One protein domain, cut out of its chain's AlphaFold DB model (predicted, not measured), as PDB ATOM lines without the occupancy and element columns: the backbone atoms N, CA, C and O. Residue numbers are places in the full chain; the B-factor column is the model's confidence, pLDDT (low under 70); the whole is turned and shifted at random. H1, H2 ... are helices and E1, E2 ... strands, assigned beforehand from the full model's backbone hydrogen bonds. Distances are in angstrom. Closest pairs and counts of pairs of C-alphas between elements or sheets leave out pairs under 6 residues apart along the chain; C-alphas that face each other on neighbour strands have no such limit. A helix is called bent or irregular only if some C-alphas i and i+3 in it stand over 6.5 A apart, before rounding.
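What this domain is: This is residues 3 to 66 and 95 to 165 of the 173 residues of an uncharacterized protein of Vibrio sp. B183 (UniProt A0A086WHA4). A strongly twisted sheet of three strands, E6, E2 and E7, has E6 and E2 nearest the middle of the domain, with helix H4 running along E2 over it. The hairpin E4 and E5 packs on edge strand E6 through E4, while the small pair E1 and E3 lies near E6 and has H2 close to it; residues 3 to 26, with no named element, run along the outside. The printed part has 135 residues with four named helices and seven named strands, in the order E1 E2 H1 H2 E3 E4 E5 H3 E6 H4 E7, and its class is mixed, helices and strands. The sheet E6 E2 E7 is antiparallel, E1 and E3 are parallel, and E4 and E5 antiparallel. The whole is compact, with a radius of gyration of the C-alphas of 14.0 A and spans of 40 by 36 by 29 A.

Where its parts are: E1, residues 27 to 30, begins at C-alpha 27 (197.309, 228.715, 192.061). E2, residues 42 to 48, is 18.5 A long, and H1 is residues 49 to 55. After the cut come H2, residues 95 to 101, E3, residues 103 to 105, E4, residues 108 to 110, and E5, residues 118 to 121. H3, residues 123 to 131, is 12.4 A long, and E6, residues 136 to 142, is 18.6 A. H4, residues 143 to 151, is 14.0 A long and irregular: C-alphas 144 and 147 are 7.3 A apart. E7, residues 155 to 164, is 19.0 A long, bends by 79 degrees at residue 158 and ends at C-alpha 164 (219.423, 227.530, 186.038).

How they stand to each other: Inner strand E2 is antiparallel to E6, with N 45 and O 139 3.0 A apart, and to E7, with N 161 and O 44 2.9 A apart. H4 lies over E2, only just not also over E7, at a height over the sheet of 8.7 A. E6, H4 and E7 form a split strand-helix-strand unit, E2 between its strands, with a right-handed crossover. H3 and H4 on one face of this sheet make two layers; H1 only grazes the sheet. E4 and E6 have their closest C-alphas, Val 108 and Ala 140, 4.8 A apart. In the hairpin E4 and E5, N 108 and O 121 are 2.9 A apart; between E1 and E3, N 30 and O 104 are 2.9 A apart. Every O i to N i+4 pair is within hydrogen-bond range in H1, H2 and H3, and 3 of 5 in H4.

The domain as a whole: The C-alphas farthest apart, of Asp 24 and Asp 114, are 40.9 A apart. Residues 67 to 94 are not printed, and C-alphas 66 and 95 are 22.6 A apart across the cut. The link from E1 to E2 is long. Mean pLDDT of the printed part is 73.3, with residues 3 to 26, 58 to 66 and 111 to 117 under 70.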
ATOM      1  N   LYS A   3     198.721 231.109 187.895       56.34
ATOM      2  CA  LYS A   3     199.870 232.017 187.967       56.34
ATOM      3  C   LYS A   3     201.157 231.200 187.974       56.34
ATOM      4  O   LYS A   3     201.340 230.284 188.773       56.34
ATOM      5  N   LEU A   4     202.084 231.540 187.088       57.91
ATOM      6  CA  LEU A   4     203.456 231.054 187.187       57.91
ATOM      7  C   LEU A   4     204.274 232.082 187.955       57.91
ATOM      8  O   LEU A   4     204.151 233.286 187.713       57.91
ATOM      9  N   CYS A   5     205.118 231.632 188.880       54.03
ATOM     10  CA  CYS A   5     206.048 232.542 189.526       54.03
ATOM     11  C   CYS A   5     206.956 233.176 188.461       54.03
ATOM     12  O   CYS A   5     207.582 232.469 187.673       54.03
ATOM     13  N   LYS A   6     207.064 234.514 188.455       54.91
ATOM     14  CA  LYS A   6     207.940 235.255 187.523       54.91
ATOM     15  C   LYS A   6     209.391 234.761 187.566       54.91
ATOM     16  O   LYS A   6     210.085 234.810 186.558       54.91
ATOM     17  N   LYS A   7     209.822 234.258 188.729       56.06
ATOM     18  CA  LYS A   7     211.160 233.705 188.969       56.06
ATOM     19  C   LYS A   7     211.409 232.381 188.227       56.06
ATOM     20  O   LYS A   7     212.561 232.023 188.029       56.06
ATOM     21  N   LEU A   8     210.366 231.694 187.740       58.97
ATOM     22  CA  LEU A   8     210.503 230.508 186.883       58.97
ATOM     23  C   LEU A   8     211.027 230.835 185.476       58.97
ATOM     24  O   LEU A   8     211.113 229.925 184.669       58.97
ATOM     25  N   GLY A   9     211.348 232.093 185.151       54.56
ATOM     26  CA  GLY A   9     212.037 232.450 183.903       54.56
ATOM     27  C   GLY A   9     211.164 232.410 182.645       54.56
ATOM     28  O   GLY A   9     211.681 232.447 181.537       54.56
ATOM     29  N   PHE A  10     209.833 232.375 182.774       65.31
ATOM     30  CA  PHE A  10     208.911 232.469 181.626       65.31
ATOM     31  C   PHE A  10     208.699 233.911 181.124       65.31
ATOM     32  O   PHE A  10     207.788 234.157 180.337       65.31
ATOM     33  N   GLY A  11     209.522 234.874 181.561       49.25
ATOM     34  CA  GLY A  11     209.316 236.321 181.391       49.25
ATOM     35  C   GLY A  11     209.189 236.832 179.949       49.25
ATOM     36  O   GLY A  11     208.774 237.972 179.752       49.25
ATOM     37  N   HIS A  12     209.494 235.995 178.954       45.66
ATOM     38  CA  HIS A  12     209.408 236.315 177.526       45.66
ATOM     39  C   HIS A  12     208.425 235.439 176.734       45.66
ATOM     40  O   HIS A  12     208.214 235.693 175.551       45.66
ATOM     41  N   THR A  13     207.812 234.421 177.350       47.03
ATOM     42  CA  THR A  13     206.823 233.578 176.663       47.03
ATOM     43  C   THR A  13     205.435 234.172 176.895       47.03
ATOM     44  O   THR A  13     205.024 234.264 178.053       47.03
ATOM     45  N   PRO A  14     204.691 234.588 175.851       42.47
ATOM     46  CA  PRO A  14     203.303 234.989 176.011       42.47
ATOM     47  C   PRO A  14     202.494 233.751 176.395       42.47
ATOM     48  O   PRO A  14     202.085 232.956 175.553       42.47
ATOM     49  N   LEU A  15     202.310 233.555 177.696       51.25
ATOM     50  CA  LEU A  15     201.387 232.566 178.215       51.25
ATOM     51  C   LEU A  15     200.013 233.213 178.165       51.25
ATOM     52  O   LEU A  15     199.766 234.197 178.857       51.25
ATOM     53  N   SER A  16     199.149 232.708 177.287       42.00
ATOM     54  CA  SER A  16     197.740 233.089 177.278       42.00
ATOM     55  C   SER A  16     197.176 232.931 178.688       42.00
ATOM     56  O   SER A  16     197.433 231.903 179.318       42.00
ATOM     57  N   ASP A  17     196.404 233.908 179.164       42.72
ATOM     58  CA  ASP A  17     195.607 233.750 180.378       42.72
ATOM     59  C   ASP A  17     194.763 232.481 180.232       42.72
ATOM     60  O   ASP A  17     193.900 232.379 179.359       42.72
ATOM     61  N   ILE A  18     195.072 231.463 181.032       43.78
ATOM     62  CA  ILE A  18     194.331 230.207 180.991       43.78
ATOM     63  C   ILE A  18     193.199 230.312 181.997       43.78
ATOM     64  O   ILE A  18     193.401 230.217 183.214       43.78
ATOM     65  N   ASP A  19     191.998 230.477 181.453       34.25
ATOM     66  CA  ASP A  19     190.741 230.262 182.155       34.25
ATOM     67  C   ASP A  19     190.585 228.765 182.449       34.25
ATOM     68  O   ASP A  19     190.037 227.991 181.665       34.25
ATOM     69  N   THR A  20     191.110 228.326 183.593       37.84
ATOM     70  CA  THR A  20     190.767 227.019 184.156       37.84
ATOM     71  C   THR A  20     189.416 227.094 184.873       37.84
ATOM     72  O   THR A  20     189.025 228.133 185.406       37.84
ATOM     73  N   VAL A  21     188.691 225.969 184.918       35.88
ATOM     74  CA  VAL A  21     187.348 225.840 185.533       35.88
ATOM     75  C   VAL A  21     187.352 226.118 187.054       35.88
ATOM     76  O   VAL A  21     186.299 226.283 187.663       35.88
ATOM     77  N   TYR A  22     188.527 226.285 187.668       41.62
ATOM     78  CA  TYR A  22     188.690 226.853 189.008       41.62
ATOM     79  C   TYR A  22     188.623 228.391 188.955       41.62
ATOM     80  O   TYR A  22     189.639 229.090 189.006       41.62
ATOM     81  N   ARG A  23     187.401 228.926 188.846       39.12
ATOM     82  CA  ARG A  23     187.135 230.377 188.812       39.12
ATOM     83  C   ARG A  23     187.533 231.137 190.087       39.12
ATOM     84  O   ARG A  23     187.659 232.350 190.004       39.12
ATOM     85  N   ASP A  24     187.842 230.452 191.195       43.12
ATOM     86  CA  ASP A  24     188.036 231.114 192.499       43.12
ATOM     87  C   ASP A  24     189.387 230.863 193.205       43.12
ATOM     88  O   ASP A  24     189.671 231.516 194.209       43.12
ATOM     89  N   ASN A  25     190.263 229.989 192.684       53.53
ATOM     90  CA  ASN A  25     191.586 229.746 193.280       53.53
ATOM     91  C   ASN A  25     192.710 230.111 192.308       53.53
ATOM     92  O   ASN A  25     192.992 229.395 191.345       53.53
ATOM     93  N   ASP A  26     193.375 231.229 192.586       65.50
ATOM     94  CA  ASP A  26     194.685 231.525 192.016       65.50
ATOM     95  C   ASP A  26     195.684 230.499 192.545       65.50
ATOM     96  O   ASP A  26     195.942 230.485 193.742       65.50
ATOM     97  N   ILE A  27     196.243 229.652 191.682       71.25
ATOM     98  CA  ILE A  27     197.309 228.715 192.061       71.25
ATOM     99  C   ILE A  27     198.622 229.232 191.498       71.25
ATOM    100  O   ILE A  27     198.717 229.515 190.303       71.25
ATOM    101  N   THR A  28     199.626 229.331 192.363       75.00
ATOM    102  CA  THR A  28     200.976 229.757 192.015       75.00
ATOM    103  C   THR A  28     201.916 228.565 192.002       75.00
ATOM    104  O   THR A  28     202.130 227.916 193.022       75.00
ATOM    105  N   PHE A  29     202.541 228.300 190.858       78.69
ATOM    106  CA  PHE A  29     203.669 227.375 190.825       78.69
ATOM    107  C   PHE A  29     204.961 228.097 191.194       78.69
ATOM    108  O   PHE A  29     205.300 229.122 190.599       78.69
ATOM    109  N   SER A  30     205.689 227.546 192.159       79.00
ATOM    110  CA  SER A  30     207.019 227.996 192.568       79.00
ATOM    111  C   SER A  30     208.092 227.004 192.148       79.00
ATOM    112  O   SER A  30     207.782 225.920 191.664       79.00
ATOM    113  N   HIS A  31     209.355 227.350 192.380       80.25
ATOM    114  CA  HIS A  31     210.485 226.456 192.141       80.25
ATOM    115  C   HIS A  31     210.313 225.081 192.803       80.25
ATOM    116  O   HIS A  31     209.523 224.915 193.741       80.25
ATOM    117  N   CYS A  32     211.039 224.093 192.279       81.00
ATOM    118  CA  CYS A  32     211.138 222.778 192.901       81.00
ATOM    119  C   CYS A  32     211.776 222.851 194.301       81.00
ATOM    120  O   CYS A  32     212.460 223.821 194.626       81.00
ATOM    121  N   ASP A  33     211.564 221.810 195.116       81.12
ATOM    122  CA  ASP A  33     212.193 221.685 196.440       81.12
ATOM    123  C   ASP A  33     213.718 221.696 196.288       81.12
ATOM    124  O   ASP A  33     214.248 220.958 195.451       81.12
ATOM    125  N   LYS A  34     214.422 222.452 197.137       79.19
ATOM    126  CA  LYS A  34     215.891 222.463 197.222       79.19
ATOM    127  C   LYS A  34     216.478 221.052 197.354       79.19
ATOM    128  O   LYS A  34     217.514 220.767 196.767       79.19
ATOM    129  N   ASN A  35     215.807 220.165 198.084       80.50
ATOM    130  CA  ASN A  35     216.240 218.785 198.313       80.50
ATOM    131  C   ASN A  35     216.049 217.872 197.095       80.50
ATOM    132  O   ASN A  35     216.587 216.770 197.062       80.50
ATOM    133  N   THR A  36     215.246 218.303 196.123       80.44
ATOM    134  CA  THR A  36     214.876 217.507 194.940       80.44
ATOM    135  C   THR A  36     215.339 218.152 193.643       80.44
ATOM    136  O   THR A  36     215.142 217.586 192.572       80.44
ATOM    137  N   MET A  37     215.936 219.342 193.741       85.44
ATOM    138  CA  MET A  37     216.457 220.111 192.625       85.44
ATOM    139  C   MET A  37     217.431 219.259 191.797       85.44
ATOM    140  O   MET A  37     218.217 218.502 192.375       85.44
ATOM    141  N   PRO A  38     217.410 219.380 190.457       87.38
ATOM    142  CA  PRO A  38     218.387 218.705 189.618       87.38
ATOM    143  C   PRO A  38     219.832 219.039 190.003       87.38
ATOM    144  O   PRO A  38     220.134 220.165 190.390       87.38
ATOM    145  N   LEU A  39     220.725 218.057 189.868       87.50
ATOM    146  CA  LEU A  39     222.156 218.231 190.154       87.50
ATOM    147  C   LEU A  39     222.919 218.866 188.982       87.50
ATOM    148  O   LEU A  39     224.020 219.371 189.162       87.50
ATOM    149  N   GLU A  40     222.321 218.846 187.793       90.19
ATOM    150  CA  GLU A  40     222.855 219.405 186.550       90.19
ATOM    151  C   GLU A  40     222.073 220.663 186.135       90.19
ATOM    152  O   GLU A  40     220.943 220.863 186.599       90.19
ATOM    153  N   PRO A  41     222.604 221.493 185.214       92.25
ATOM    154  CA  PRO A  41     221.879 222.640 184.680       92.25
ATOM    155  C   PRO A  41     220.496 222.259 184.149       92.25
ATOM    156  O   PRO A  41     220.351 221.355 183.312       92.25
ATOM    157  N   PHE A  42     219.471 222.968 184.610       91.44
ATOM    158  CA  PHE A  42     218.071 222.624 184.369       91.44
ATOM    159  C   PHE A  42     217.245 223.834 183.936       91.44
ATOM    160  O   PHE A  42     217.633 224.977 184.140       91.44
ATOM    161  N   ALA A  43     216.097 223.576 183.322       90.62
ATOM    162  CA  ALA A  43     215.117 224.586 182.949       90.62
ATOM    163  C   ALA A  43     213.720 224.141 183.392       90.62
ATOM    164  O   ALA A  43     213.470 222.955 183.625       90.62
ATOM    165  N   TYR A  44     212.800 225.094 183.497       88.94
ATOM    166  CA  TYR A  44     211.381 224.813 183.636       88.94
ATOM    167  C   TYR A  44     210.731 224.717 182.260       88.94
ATOM    168  O   TYR A  44     210.927 225.564 181.387       88.94
ATOM    169  N   VAL A  45     209.911 223.690 182.083       88.94
ATOM    170  CA  VAL A  45     209.084 223.478 180.889       88.94
ATOM    171  C   VAL A  45     207.625 223.378 181.285       88.94
ATOM    172  O   VAL A  45     207.314 222.955 182.397       88.94
ATOM    173  N   LEU A  46     206.728 223.738 180.368       88.62
ATOM    174  CA  LEU A  46     205.297 223.513 180.543       88.62
ATOM    175  C   LEU A  46     204.920 222.162 179.952       88.62
ATOM    176  O   LEU A  46     205.006 221.959 178.741       88.62
ATOM    177  N   ILE A  47     204.501 221.248 180.816       89.50
ATOM    178  CA  ILE A  47     204.073 219.902 180.449       89.50
ATOM    179  C   ILE A  47     202.575 219.918 180.197       89.50
ATOM    180  O   ILE A  47     201.823 220.364 181.059       89.50
ATOM    181  N   ASP A  48     202.147 219.418 179.043       88.62
ATOM    182  CA  ASP A  48     200.735 219.198 178.742       88.62
ATOM    183  C   ASP A  48     200.232 218.010 179.566       88.62
ATOM    184  O   ASP A  48     200.701 216.879 179.411       88.62
ATOM    185  N   THR A  49     199.270 218.264 180.453       86.75
ATOM    186  CA  THR A  49     198.732 217.258 181.377       86.75
ATOM    187  C   THR A  49     198.129 216.074 180.624       86.75
ATOM    188  O   THR A  49     198.320 214.921 181.011       86.75
ATOM    189  N   LYS A  50     197.418 216.331 179.519       85.56
ATOM    190  CA  LYS A  50     196.728 215.289 178.753       85.56
ATOM    191  C   LYS A  50     197.719 214.446 177.964       85.56
ATOM    192  O   LYS A  50     197.619 213.220 177.986       85.56
ATOM    193  N   LYS A  51     198.663 215.081 177.267       87.81
ATOM    194  CA  LYS A  51     199.685 214.355 176.499       87.81
ATOM    195  C   LYS A  51     200.609 213.569 177.421       87.81
ATOM    196  O   LYS A  51     200.970 212.440 177.100       87.81
ATOM    197  N   TRP A  52     200.928 214.113 178.595       86.31
ATOM    198  CA  TRP A  52     201.670 213.387 179.619       86.31
ATOM    199  C   TRP A  52     200.920 212.146 180.108       86.31
ATOM    200  O   TRP A  52     201.486 211.055 180.082       86.31
ATOM    201  N   ASP A  53     199.642 212.279 180.479       81.31
ATOM    202  CA  ASP A  53     198.796 211.142 180.861       81.31
ATOM    203  C   ASP A  53     198.740 210.071 179.761       81.31
ATOM    204  O   ASP A  53     198.814 208.880 180.059       81.31
ATOM    205  N   GLN A  54     198.656 210.473 178.489       80.94
ATOM    206  CA  GLN A  54     198.671 209.551 177.350       80.94
ATOM    207  C   GLN A  54     200.011 208.826 177.202       80.94
ATOM    208  O   GLN A  54     200.029 207.601 177.083       80.94
ATOM    209  N   ALA A  55     201.128 209.560 177.250       78.81
ATOM    210  CA  ALA A  55     202.472 208.990 177.165       78.81
ATOM    211  C   ALA A  55     202.746 207.994 178.304       78.81
ATOM    212  O   ALA A  55     203.438 206.996 178.111       78.81
ATOM    213  N   TRP A  56     202.162 208.252 179.473       72.88
ATOM    214  CA  TRP A  56     202.272 207.413 180.662       72.88
ATOM    215  C   TRP A  56     201.183 206.346 180.791       72.88
ATOM    216  O   TRP A  56     201.196 205.593 181.762       72.88
ATOM    217  N   GLN A  57     200.245 206.262 179.839       70.06
ATOM    218  CA  GLN A  57     199.077 205.373 179.911       70.06
ATOM    219  C   GLN A  57     198.360 205.468 181.270       70.06
ATOM    220  O   GLN A  57     197.955 204.469 181.870       70.06
ATOM    221  N   ALA A  58     198.247 206.689 181.793       62.03
ATOM    222  CA  ALA A  58     197.688 206.945 183.103       62.03
ATOM    223  C   ALA A  58     196.191 206.618 183.121       62.03
ATOM    224  O   ALA A  58     195.398 207.195 182.381       62.03
ATOM    225  N   ASP A  59     195.782 205.719 184.013       55.06
ATOM    226  CA  ASP A  59     194.368 205.458 184.279       55.06
ATOM    227  C   ASP A  59     193.836 206.562 185.210       55.06
ATOM    228  O   ASP A  59     194.418 206.833 186.256       55.06
ATOM    229  N   ALA A  60     192.755 207.249 184.832       50.59
ATOM    230  CA  ALA A  60     192.142 208.305 185.646       50.59
ATOM    231  C   ALA A  60     191.607 207.786 186.996       50.59
ATOM    232  O   ALA A  60     191.490 208.552 187.950       50.59
ATOM    233  N   ILE A  61     191.318 206.485 187.091       49.25
ATOM    234  CA  ILE A  61     190.834 205.818 188.306       49.25
ATOM    235  C   ILE A  61     192.009 205.401 189.206       49.25
ATOM    236  O   ILE A  61     191.844 205.239 190.417       49.25
ATOM    237  N   ARG A  62     193.216 205.250 188.644       49.34
ATOM    238  CA  ARG A  62     194.414 204.832 189.380       49.34
ATOM    239  C   ARG A  62     195.319 206.037 189.635       49.34
ATOM    240  O   ARG A  62     195.539 206.894 188.783       49.34
ATOM    241  N   TYR A  63     195.884 206.107 190.836       53.16
ATOM    242  CA  TYR A  63     197.065 206.938 191.065       53.16
ATOM    243  C   TYR A  63     198.122 206.563 190.007       53.16
ATOM    244  O   TYR A  63     198.267 205.380 189.698       53.16
ATOM    245  N   LEU A  64     198.768 207.560 189.393       50.03
ATOM    246  CA  LEU A  64     199.571 207.401 188.170       50.03
ATOM    247  C   LEU A  64     200.492 206.170 188.162       50.03
ATOM    248  O   LEU A  64     201.160 205.916 189.168       50.03
ATOM    249  N   PRO A  65     200.603 205.448 187.031       47.09
ATOM    250  CA  PRO A  65     201.385 204.230 186.963       47.09
ATOM    251  C   PRO A  65     202.846 204.532 186.605       47.09
ATOM    252  O   PRO A  65     203.200 204.740 185.458       47.09
ATOM    253  N   ARG A  66     203.742 204.416 187.573       43.94
ATOM    254  CA  ARG A  66     204.561 203.200 187.616       43.94
ATOM    255  C   ARG A  66     204.026 202.498 188.836       43.94
ATOM    256  O   ARG A  66     203.924 203.149 189.868       43.94
ATOM    257  N   ARG A  95     196.400 219.383 199.347       73.75
ATOM    258  CA  ARG A  95     195.173 220.172 199.149       73.75
ATOM    259  C   ARG A  95     194.975 221.213 200.254       73.75
ATOM    260  O   ARG A  95     194.701 222.361 199.934       73.75
ATOM    261  N   GLN A  96     195.187 220.848 201.518       77.88
ATOM    262  CA  GLN A  96     195.101 221.800 202.632       77.88
ATOM    263  C   GLN A  96     196.131 222.931 202.509       77.88
ATOM    264  O   GLN A  96     195.773 224.097 202.663       77.88
ATOM    265  N   TYR A  97     197.384 222.616 202.165       77.56
ATOM    266  CA  TYR A  97     198.403 223.642 201.901       77.56
ATOM    267  C   TYR A  97     198.027 224.538 200.719       77.56
ATOM    268  O   TYR A  97     198.223 225.746 200.763       77.56
ATOM    269  N   LEU A  98     197.438 223.970 199.669       74.94
ATOM    270  CA  LEU A  98     196.952 224.732 198.520       74.94
ATOM    271  C   LEU A  98     195.813 225.690 198.862       74.94
ATOM    272  O   LEU A  98     195.770 226.790 198.318       74.94
ATOM    273  N   GLU A  99     194.906 225.297 199.752       73.44
ATOM    274  CA  GLU A  99     193.828 226.169 200.230       73.44
ATOM    275  C   GLU A  99     194.368 227.352 201.049       73.44
ATOM    276  O   GLU A  99     193.804 228.445 200.981       73.44
ATOM    277  N   GLN A 100     195.467 227.152 201.781       76.12
ATOM    278  CA  GLN A 100     196.082 228.165 202.645       76.12
ATOM    279  C   GLN A 100     197.063 229.073 201.891       76.12
ATOM    280  O   GLN A 100     196.884 230.289 201.850       76.12
ATOM    281  N   ASP A 101     198.070 228.475 201.260       74.75
ATOM    282  CA  ASP A 101     199.228 229.172 200.695       74.75
ATOM    283  C   ASP A 101     199.110 229.385 199.186       74.75
ATOM    284  O   ASP A 101     199.874 230.150 198.595       74.75
ATOM    285  N   ARG A 102     198.154 228.703 198.535       74.25
ATOM    286  CA  ARG A 102     197.914 228.790 197.086       74.25
ATOM    287  C   ARG A 102     199.150 228.485 196.240       74.25
ATOM    288  O   ARG A 102     199.249 228.930 195.095       74.25
ATOM    289  N   GLN A 103     200.089 227.716 196.786       76.12
ATOM    290  CA  GLN A 103     201.386 227.458 196.176       76.12
ATOM    291  C   GLN A 103     201.617 225.963 195.953       76.12
ATOM    292  O   GLN A 103     201.371 225.137 196.828       76.12
ATOM    293  N   ILE A 104     202.134 225.617 194.773       80.44
ATOM    294  CA  ILE A 104     202.602 224.269 194.440       80.44
ATOM    295  C   ILE A 104     204.057 224.363 194.007       80.44
ATOM    296  O   ILE A 104     204.408 225.124 193.108       80.44
ATOM    297  N   TRP A 105     204.917 223.558 194.614       83.56
ATOM    298  CA  TRP A 105     206.306 223.452 194.176       83.56
ATOM    299  C   TRP A 105     206.363 222.672 192.865       83.56
ATOM    300  O   TRP A 105     205.726 221.623 192.754       83.56
ATOM    301  N   CYS A 106     207.128 223.131 191.878       85.88
ATOM    302  CA  CYS A 106     207.264 222.417 190.608       85.88
ATOM    303  C   CYS A 106     207.750 220.973 190.842       85.88
ATOM    304  O   CYS A 106     208.700 220.769 191.606       85.88
ATOM    305  N   PRO A 107     207.122 219.965 190.211       89.06
ATOM    306  CA  PRO A 107     207.680 218.621 190.136       89.06
ATOM    307  C   PRO A 107     209.050 218.627 189.452       89.06
ATOM    308  O   PRO A 107     209.345 219.514 188.647       89.06
ATOM    309  N   VAL A 108     209.858 217.612 189.745       87.12
ATOM    310  CA  VAL A 108     211.174 217.416 189.128       87.12
ATOM    311  C   VAL A 108     211.151 216.139 188.314       87.12
ATOM    312  O   VAL A 108     210.762 215.072 188.805       87.12
ATOM    313  N   PHE A 109     211.564 216.243 187.056       84.12
ATOM    314  CA  PHE A 109     211.741 215.072 186.219       84.12
ATOM    315  C   PHE A 109     213.123 214.487 186.426       84.12
ATOM    316  O   PHE A 109     214.131 215.186 186.340       84.12
ATOM    317  N   THR A 110     213.154 213.180 186.647       70.94
ATOM    318  CA  THR A 110     214.393 212.418 186.678       70.94
ATOM    319  C   THR A 110     214.413 211.473 185.486       70.94
ATOM    320  O   THR A 110     213.365 210.967 185.057       70.94
ATOM    321  N   PRO A 111     215.603 211.216 184.926       64.25
ATOM    322  CA  PRO A 111     215.746 210.116 183.999       64.25
ATOM    323  C   PRO A 111     215.347 208.838 184.722       64.25
ATOM    324  O   PRO A 111     215.644 208.649 185.903       64.25
ATOM    325  N   ASP A 112     214.696 207.956 183.990       61.62
ATOM    326  CA  ASP A 112     214.621 206.572 184.388       61.62
ATOM    327  C   ASP A 112     215.299 205.735 183.311       61.62
ATOM    328  O   ASP A 112     215.207 206.063 182.121       61.62
ATOM    329  N   VAL A 113     216.052 204.733 183.756       53.47
ATOM    330  CA  VAL A 113     216.983 203.963 182.926       53.47
ATOM    331  C   VAL A 113     216.214 203.107 181.914       53.47
ATOM    332  O   VAL A 113     216.695 202.915 180.800       53.47
ATOM    333  N   ASP A 114     214.978 202.714 182.252       48.44
ATOM    334  CA  ASP A 114     214.233 201.687 181.518       48.44
ATOM    335  C   ASP A 114     212.841 202.115 180.989       48.44
ATOM    336  O   ASP A 114     212.207 201.343 180.274       48.44
ATOM    337  N   LEU A 115     212.336 203.331 181.272       55.91
ATOM    338  CA  LEU A 115     211.058 203.843 180.702       55.91
ATOM    339  C   LEU A 115     211.182 205.320 180.261       55.91
ATOM    340  O   LEU A 115     212.214 205.943 180.527       55.91
ATOM    341  N   PRO A 116     210.172 205.911 179.574       61.03
ATOM    342  CA  PRO A 116     209.987 207.366 179.433       61.03
ATOM    343  C   PRO A 116     210.394 208.182 180.672       61.03
ATOM    344  O   PRO A 116     210.308 207.697 181.800       61.03
ATOM    345  N   LEU A 117     210.830 209.432 180.440       68.44
ATOM    346  CA  LEU A 117     211.128 210.414 181.494       68.44
ATOM    347  C   LEU A 117     210.041 210.384 182.560       68.44
ATOM    348  O   LEU A 117     208.867 210.439 182.208       68.44
ATOM    349  N   SER A 118     210.445 210.290 183.826       73.00
ATOM    350  CA  SER A 118     209.567 210.090 184.976       73.00
ATOM    351  C   SER A 118     209.541 211.318 185.865       73.00
ATOM    352  O   SER A 118     210.508 212.074 185.940       73.00
ATOM    353  N   ILE A 119     208.434 211.489 186.583       75.19
ATOM    354  CA  ILE A 119     208.373 212.425 187.701       75.19
ATOM    355  C   ILE A 119     209.119 211.774 188.871       75.19
ATOM    356  O   ILE A 119     208.552 210.945 189.595       75.19
ATOM    357  N   GLY A 120     210.401 212.111 189.020       70.19
ATOM    358  CA  GLY A 120     211.257 211.617 190.100       70.19
ATOM    359  C   GLY A 120     210.823 212.145 191.457       70.19
ATOM    360  O   GLY A 120     210.791 211.403 192.435       70.19
ATOM    361  N   ASP A 121     210.376 213.399 191.483       78.31
ATOM    362  CA  ASP A 121     209.764 214.019 192.647       78.31
ATOM    363  C   ASP A 121     208.538 214.862 192.261       78.31
ATOM    364  O   ASP A 121     208.470 215.476 191.198       78.31
ATOM    365  N   GLY A 122     207.537 214.887 193.144       78.62
ATOM    366  CA  GLY A 122     206.302 215.640 192.928       78.62
ATOM    367  C   GLY A 122     205.158 214.853 192.280       78.62
ATOM    368  O   GLY A 122     204.186 215.467 191.855       78.62
ATOM    369  N   ARG A 123     205.189 213.509 192.267       79.56
ATOM    370  CA  ARG A 123     204.076 212.668 191.754       79.56
ATOM    371  C   ARG A 123     202.714 213.012 192.384       79.56
ATOM    372  O   ARG A 123     201.724 213.152 191.675       79.56
ATOM    373  N   HIS A 124     202.675 213.231 193.702       78.38
ATOM    374  CA  HIS A 124     201.451 213.638 194.410       78.38
ATOM    375  C   HIS A 124     200.982 215.042 194.001       78.38
ATOM    376  O   HIS A 124     199.786 215.277 193.875       78.38
ATOM    377  N   ARG A 125     201.922 215.964 193.749       81.88
ATOM    378  CA  ARG A 125     201.608 217.307 193.242       81.88
ATOM    379  C   ARG A 125     201.029 217.225 191.836       81.88
ATOM    380  O   ARG A 125     200.022 217.862 191.574       81.88
ATOM    381  N   TYR A 126     201.591 216.379 190.973       82.81
ATOM    382  CA  TYR A 126     201.011 216.124 189.658       82.81
ATOM    383  C   TYR A 126     199.609 215.495 189.747       82.81
ATOM    384  O   TYR A 126     198.721 215.873 188.993       82.81
ATOM    385  N   TRP A 127     199.344 214.614 190.716       78.62
ATOM    386  CA  TRP A 127     197.976 214.130 190.935       78.62
ATOM    387  C   TRP A 127     197.008 215.275 191.256       78.62
ATOM    388  O   TRP A 127     195.917 215.325 190.697       78.62
ATOM    389  N   VAL A 128     197.429 216.237 192.080       80.12
ATOM    390  CA  VAL A 128     196.634 217.440 192.357       80.12
ATOM    391  C   VAL A 128     196.430 218.287 191.094       80.12
ATOM    392  O   VAL A 128     195.324 218.752 190.860       80.12
ATOM    393  N   VAL A 129     197.434 218.421 190.222       82.06
ATOM    394  CA  VAL A 129     197.277 219.065 188.899       82.06
ATOM    395  C   VAL A 129     196.170 218.402 188.072       82.06
ATOM    396  O   VAL A 129     195.337 219.105 187.498       82.06
ATOM    397  N   ARG A 130     196.139 217.061 188.034       79.56
ATOM    398  CA  ARG A 130     195.109 216.286 187.320       79.56
ATOM    399  C   ARG A 130     193.722 216.487 187.922       79.56
ATOM    400  O   ARG A 130     192.771 216.735 187.191       79.56
ATOM    401  N   ASP A 131     193.622 216.391 189.242       77.25
ATOM    402  CA  ASP A 131     192.383 216.553 190.009       77.25
ATOM    403  C   ASP A 131     191.782 217.962 189.854       77.25
ATOM    404  O   ASP A 131     190.574 218.126 189.716       77.25
ATOM    405  N   LEU A 132     192.639 218.978 189.754       76.94
ATOM    406  CA  LEU A 132     192.259 220.358 189.443       76.94
ATOM    407  C   LEU A 132     191.967 220.600 187.951       76.94
ATOM    408  O   LEU A 132     191.637 221.726 187.570       76.94
ATOM    409  N   ALA A 133     192.112 219.575 187.106       77.44
ATOM    410  CA  ALA A 133     191.961 219.637 185.654       77.44
ATOM    411  C   ALA A 133     192.793 220.758 184.999       77.44
ATOM    412  O   ALA A 133     192.341 221.425 184.064       77.44
ATOM    413  N   LEU A 134     194.017 220.987 185.490       79.88
ATOM    414  CA  LEU A 134     194.917 221.968 184.887       79.88
ATOM    415  C   LEU A 134     195.408 221.448 183.523       79.88
ATOM    416  O   LEU A 134     195.880 220.309 183.449       79.88
ATOM    417  N   PRO A 135     195.353 222.253 182.445       80.44
ATOM    418  CA  PRO A 135     195.755 221.804 181.110       80.44
ATOM    419  C   PRO A 135     197.266 221.585 180.987       80.44
ATOM    420  O   PRO A 135     197.710 220.792 180.160       80.44
ATOM    421  N   TYR A 136     198.048 222.259 181.828       85.62
ATOM    422  CA  TYR A 136     199.485 222.074 181.923       85.62
ATOM    423  C   TYR A 136     200.002 222.373 183.327       85.62
ATOM    424  O   TYR A 136     199.318 222.992 184.148       85.62
ATOM    425  N   PHE A 137     201.255 222.001 183.576       86.38
ATOM    426  CA  PHE A 137     201.995 222.378 184.776       86.38
ATOM    427  C   PHE A 137     203.480 222.608 184.459       86.38
ATOM    428  O   PHE A 137     204.027 221.953 183.570       86.38
ATOM    429  N   PRO A 138     204.154 223.530 185.167       88.06
ATOM    430  CA  PRO A 138     205.599 223.662 185.073       88.06
ATOM    431  C   PRO A 138     206.306 222.514 185.806       88.06
ATOM    432  O   PRO A 138     205.912 222.134 186.910       88.06
ATOM    433  N   ALA A 139     207.381 222.000 185.216       90.12
ATOM    434  CA  ALA A 139     208.261 221.008 185.828       90.12
ATOM    435  C   ALA A 139     209.729 221.382 185.605       90.12
ATOM    436  O   ALA A 139     210.074 221.915 184.549       90.12
ATOM    437  N   ALA A 140     210.581 221.103 186.593       90.88
ATOM    438  CA  ALA A 140     212.026 221.266 186.477       90.88
ATOM    439  C   ALA A 140     212.628 220.055 185.754       90.88
ATOM    440  O   ALA A 140     212.349 218.907 186.111       90.88
ATOM    441  N   VAL A 141     213.454 220.312 184.742       90.69
ATOM    442  CA  VAL A 141     214.025 219.284 183.869       90.69
ATOM    443  C   VAL A 141     215.468 219.637 183.550       90.69
ATOM    444  O   VAL A 141     215.749 220.740 183.085       90.69
ATOM    445  N   GLU A 142     216.389 218.697 183.756       91.62
ATOM    446  CA  GLU A 142     217.774 218.871 183.308       91.62
ATOM    447  C   GLU A 142     217.817 219.142 181.802       91.62
ATOM    448  O   GLU A 142     217.173 218.454 181.007       91.62
ATOM    449  N   THR A 143     218.608 220.131 181.398       90.94
ATOM    450  CA  THR A 143     218.677 220.623 180.011       90.94
ATOM    451  C   THR A 143     218.967 219.514 178.998       90.94
ATOM    452  O   THR A 143     218.370 219.477 177.921       90.94
ATOM    453  N   ARG A 144     219.801 218.535 179.374       89.50
ATOM    454  CA  ARG A 144     220.110 217.346 178.559       89.50
ATOM    455  C   ARG A 144     218.891 216.481 178.205       89.50
ATOM    456  O   ARG A 144     218.959 215.707 177.253       89.50
ATOM    457  N   TYR A 145     217.778 216.606 178.929       88.50
ATOM    458  CA  TYR A 145     216.548 215.839 178.710       88.50
ATOM    459  C   TYR A 145     215.447 216.604 177.967       88.50
ATOM    460  O   TYR A 145     214.426 216.004 177.626       88.50
ATOM    461  N   LEU A 146     215.645 217.884 177.639       88.88
ATOM    462  CA  LEU A 146     214.630 218.700 176.960       88.88
ATOM    463  C   LEU A 146     214.221 218.119 175.600       88.88
ATOM    464  O   LEU A 146     213.032 217.967 175.322       88.88
ATOM    465  N   ASN A 147     215.193 217.689 174.788       87.50
ATOM    466  CA  ASN A 147     214.922 217.059 173.488       87.50
ATOM    467  C   ASN A 147     214.086 215.784 173.614       87.50
ATOM    468  O   ASN A 147     213.290 215.468 172.734       87.50
ATOM    469  N   ARG A 148     214.234 215.047 174.718       86.62
ATOM    470  CA  ARG A 148     213.447 213.838 174.953       86.62
ATOM    471  C   ARG A 148     211.983 214.183 175.222       86.62
ATOM    472  O   ARG A 148     211.121 213.498 174.688       86.62
ATOM    473  N   LEU A 149     211.694 215.254 175.966       86.88
ATOM    474  CA  LEU A 149     210.318 215.729 176.167       86.88
ATOM    475  C   LEU A 149     209.683 216.261 174.881       86.88
ATOM    476  O   LEU A 149     208.508 216.000 174.633       86.88
ATOM    477  N   LEU A 150     210.464 216.958 174.050       87.75
ATOM    478  CA  LEU A 150     210.029 217.382 172.716       87.75
ATOM    479  C   LEU A 150     209.665 216.171 171.847       87.75
ATOM    480  O   LEU A 150     208.584 216.135 171.269       87.75
ATOM    481  N   ASN A 151     210.519 215.145 171.817       87.12
ATOM    482  CA  ASN A 151     210.284 213.923 171.041       87.12
ATOM    483  C   ASN A 151     209.111 213.084 171.566       87.12
ATOM    484  O   ASN A 151     208.492 212.352 170.799       87.12
ATOM    485  N   MET A 152     208.817 213.167 172.864       85.19
ATOM    486  CA  MET A 152     207.640 212.537 173.464       85.19
ATOM    487  C   MET A 152     206.340 213.286 173.138       85.19
ATOM    488  O   MET A 152     205.274 212.767 173.450       85.19
ATOM    489  N   ASP A 153     206.419 214.483 172.546       88.75
ATOM    490  CA  ASP A 153     205.291 215.393 172.329       88.75
ATOM    491  C   ASP A 153     204.484 215.627 173.617       88.75
ATOM    492  O   ASP A 153     203.266 215.554 173.622       88.75
ATOM    493  N   VAL A 154     205.149 215.875 174.750       88.50
ATOM    494  CA  VAL A 154     204.468 216.107 176.047       88.50
ATOM    495  C   VAL A 154     204.533 217.556 176.518       88.50
ATOM    496  O   VAL A 154     204.066 217.876 177.608       88.50
ATOM    497  N   LEU A 155     205.122 218.446 175.722       89.06
ATOM    498  CA  LEU A 155     205.200 219.863 176.055       89.06
ATOM    499  C   LEU A 155     203.933 220.591 175.601       89.06
ATOM    500  O   LEU A 155     203.483 220.431 174.467       89.06
ATOM    501  N   TYR A 156     203.395 221.434 176.478       84.88
ATOM    502  CA  TYR A 156     202.291 222.339 176.157       84.88
ATOM    503  C   TYR A 156     202.740 223.450 175.200       84.88
ATOM    504  O   TYR A 156     201.999 223.881 174.320       84.88
ATOM    505  N   HIS A 157     203.987 223.895 175.358       80.75
ATOM    506  CA  HIS A 157     204.652 224.836 174.471       80.75
ATOM    507  C   HIS A 157     206.108 224.383 174.282       80.75
ATOM    508  O   HIS A 157     206.731 223.977 175.262       80.75
ATOM    509  N   PRO A 158     206.680 224.452 173.065       72.69
ATOM    510  CA  PRO A 158     208.044 223.978 172.806       72.69
ATOM    511  C   PRO A 158     209.135 224.798 173.517       72.69
ATOM    512  O   PRO A 158     210.274 224.354 173.615       72.69
ATOM    513  N   GLY A 159     208.800 225.998 173.995       76.00
ATOM    514  CA  GLY A 159     209.701 226.853 174.766       76.00
ATOM    515  C   GLY A 159     209.902 226.386 176.211       76.00
ATOM    516  O   GLY A 159     209.029 225.768 176.819       76.00
ATOM    517  N   HIS A 160     211.048 226.756 176.770       79.50
ATOM    518  CA  HIS A 160     211.410 226.566 178.171       79.50
ATOM    519  C   HIS A 160     211.824 227.909 178.785       79.50
ATOM    520  O   HIS A 160     212.034 228.891 178.072       79.50
ATOM    521  N   SER A 161     211.930 227.954 180.108       80.62
ATOM    522  CA  SER A 161     212.474 229.104 180.832       80.62
ATOM    523  C   SER A 161     213.960 229.339 180.557       80.62
ATOM    524  O   SER A 161     214.614 228.549 179.877       80.62
ATOM    525  N   ASP A 162     214.536 230.345 181.212       83.88
ATOM    526  CA  ASP A 162     215.986 230.435 181.396       83.88
ATOM    527  C   ASP A 162     216.579 229.142 181.989       83.88
ATOM    528  O   ASP A 162     215.886 228.351 182.642       83.88
ATOM    529  N   VAL A 163     217.871 228.927 181.737       87.81
ATOM    530  CA  VAL A 163     218.640 227.817 182.310       87.81
ATOM    531  C   VAL A 163     219.169 228.230 183.680       87.81
ATOM    532  O   VAL A 163     219.751 229.302 183.836       87.81
ATOM    533  N   PHE A 164     218.996 227.352 184.659       86.12
ATOM    534  CA  PHE A 164     219.423 227.530 186.038       86.12
ATOM    535  C   PHE A 164     220.630 226.635 186.335       86.12
ATOM    536  O   PHE A 164     220.625 225.449 186.003       86.12
ATOM    537  N   ASP A 165     221.646 227.208 186.982       87.44
ATOM    538  CA  ASP A 165     222.788 226.477 187.538       87.44
ATOM    539  C   ASP A 165     222.480 226.104 189.003       87.44
ATOM    540  O   ASP A 165     222.330 227.007 189.837       87.44
TER     541      ASP A 165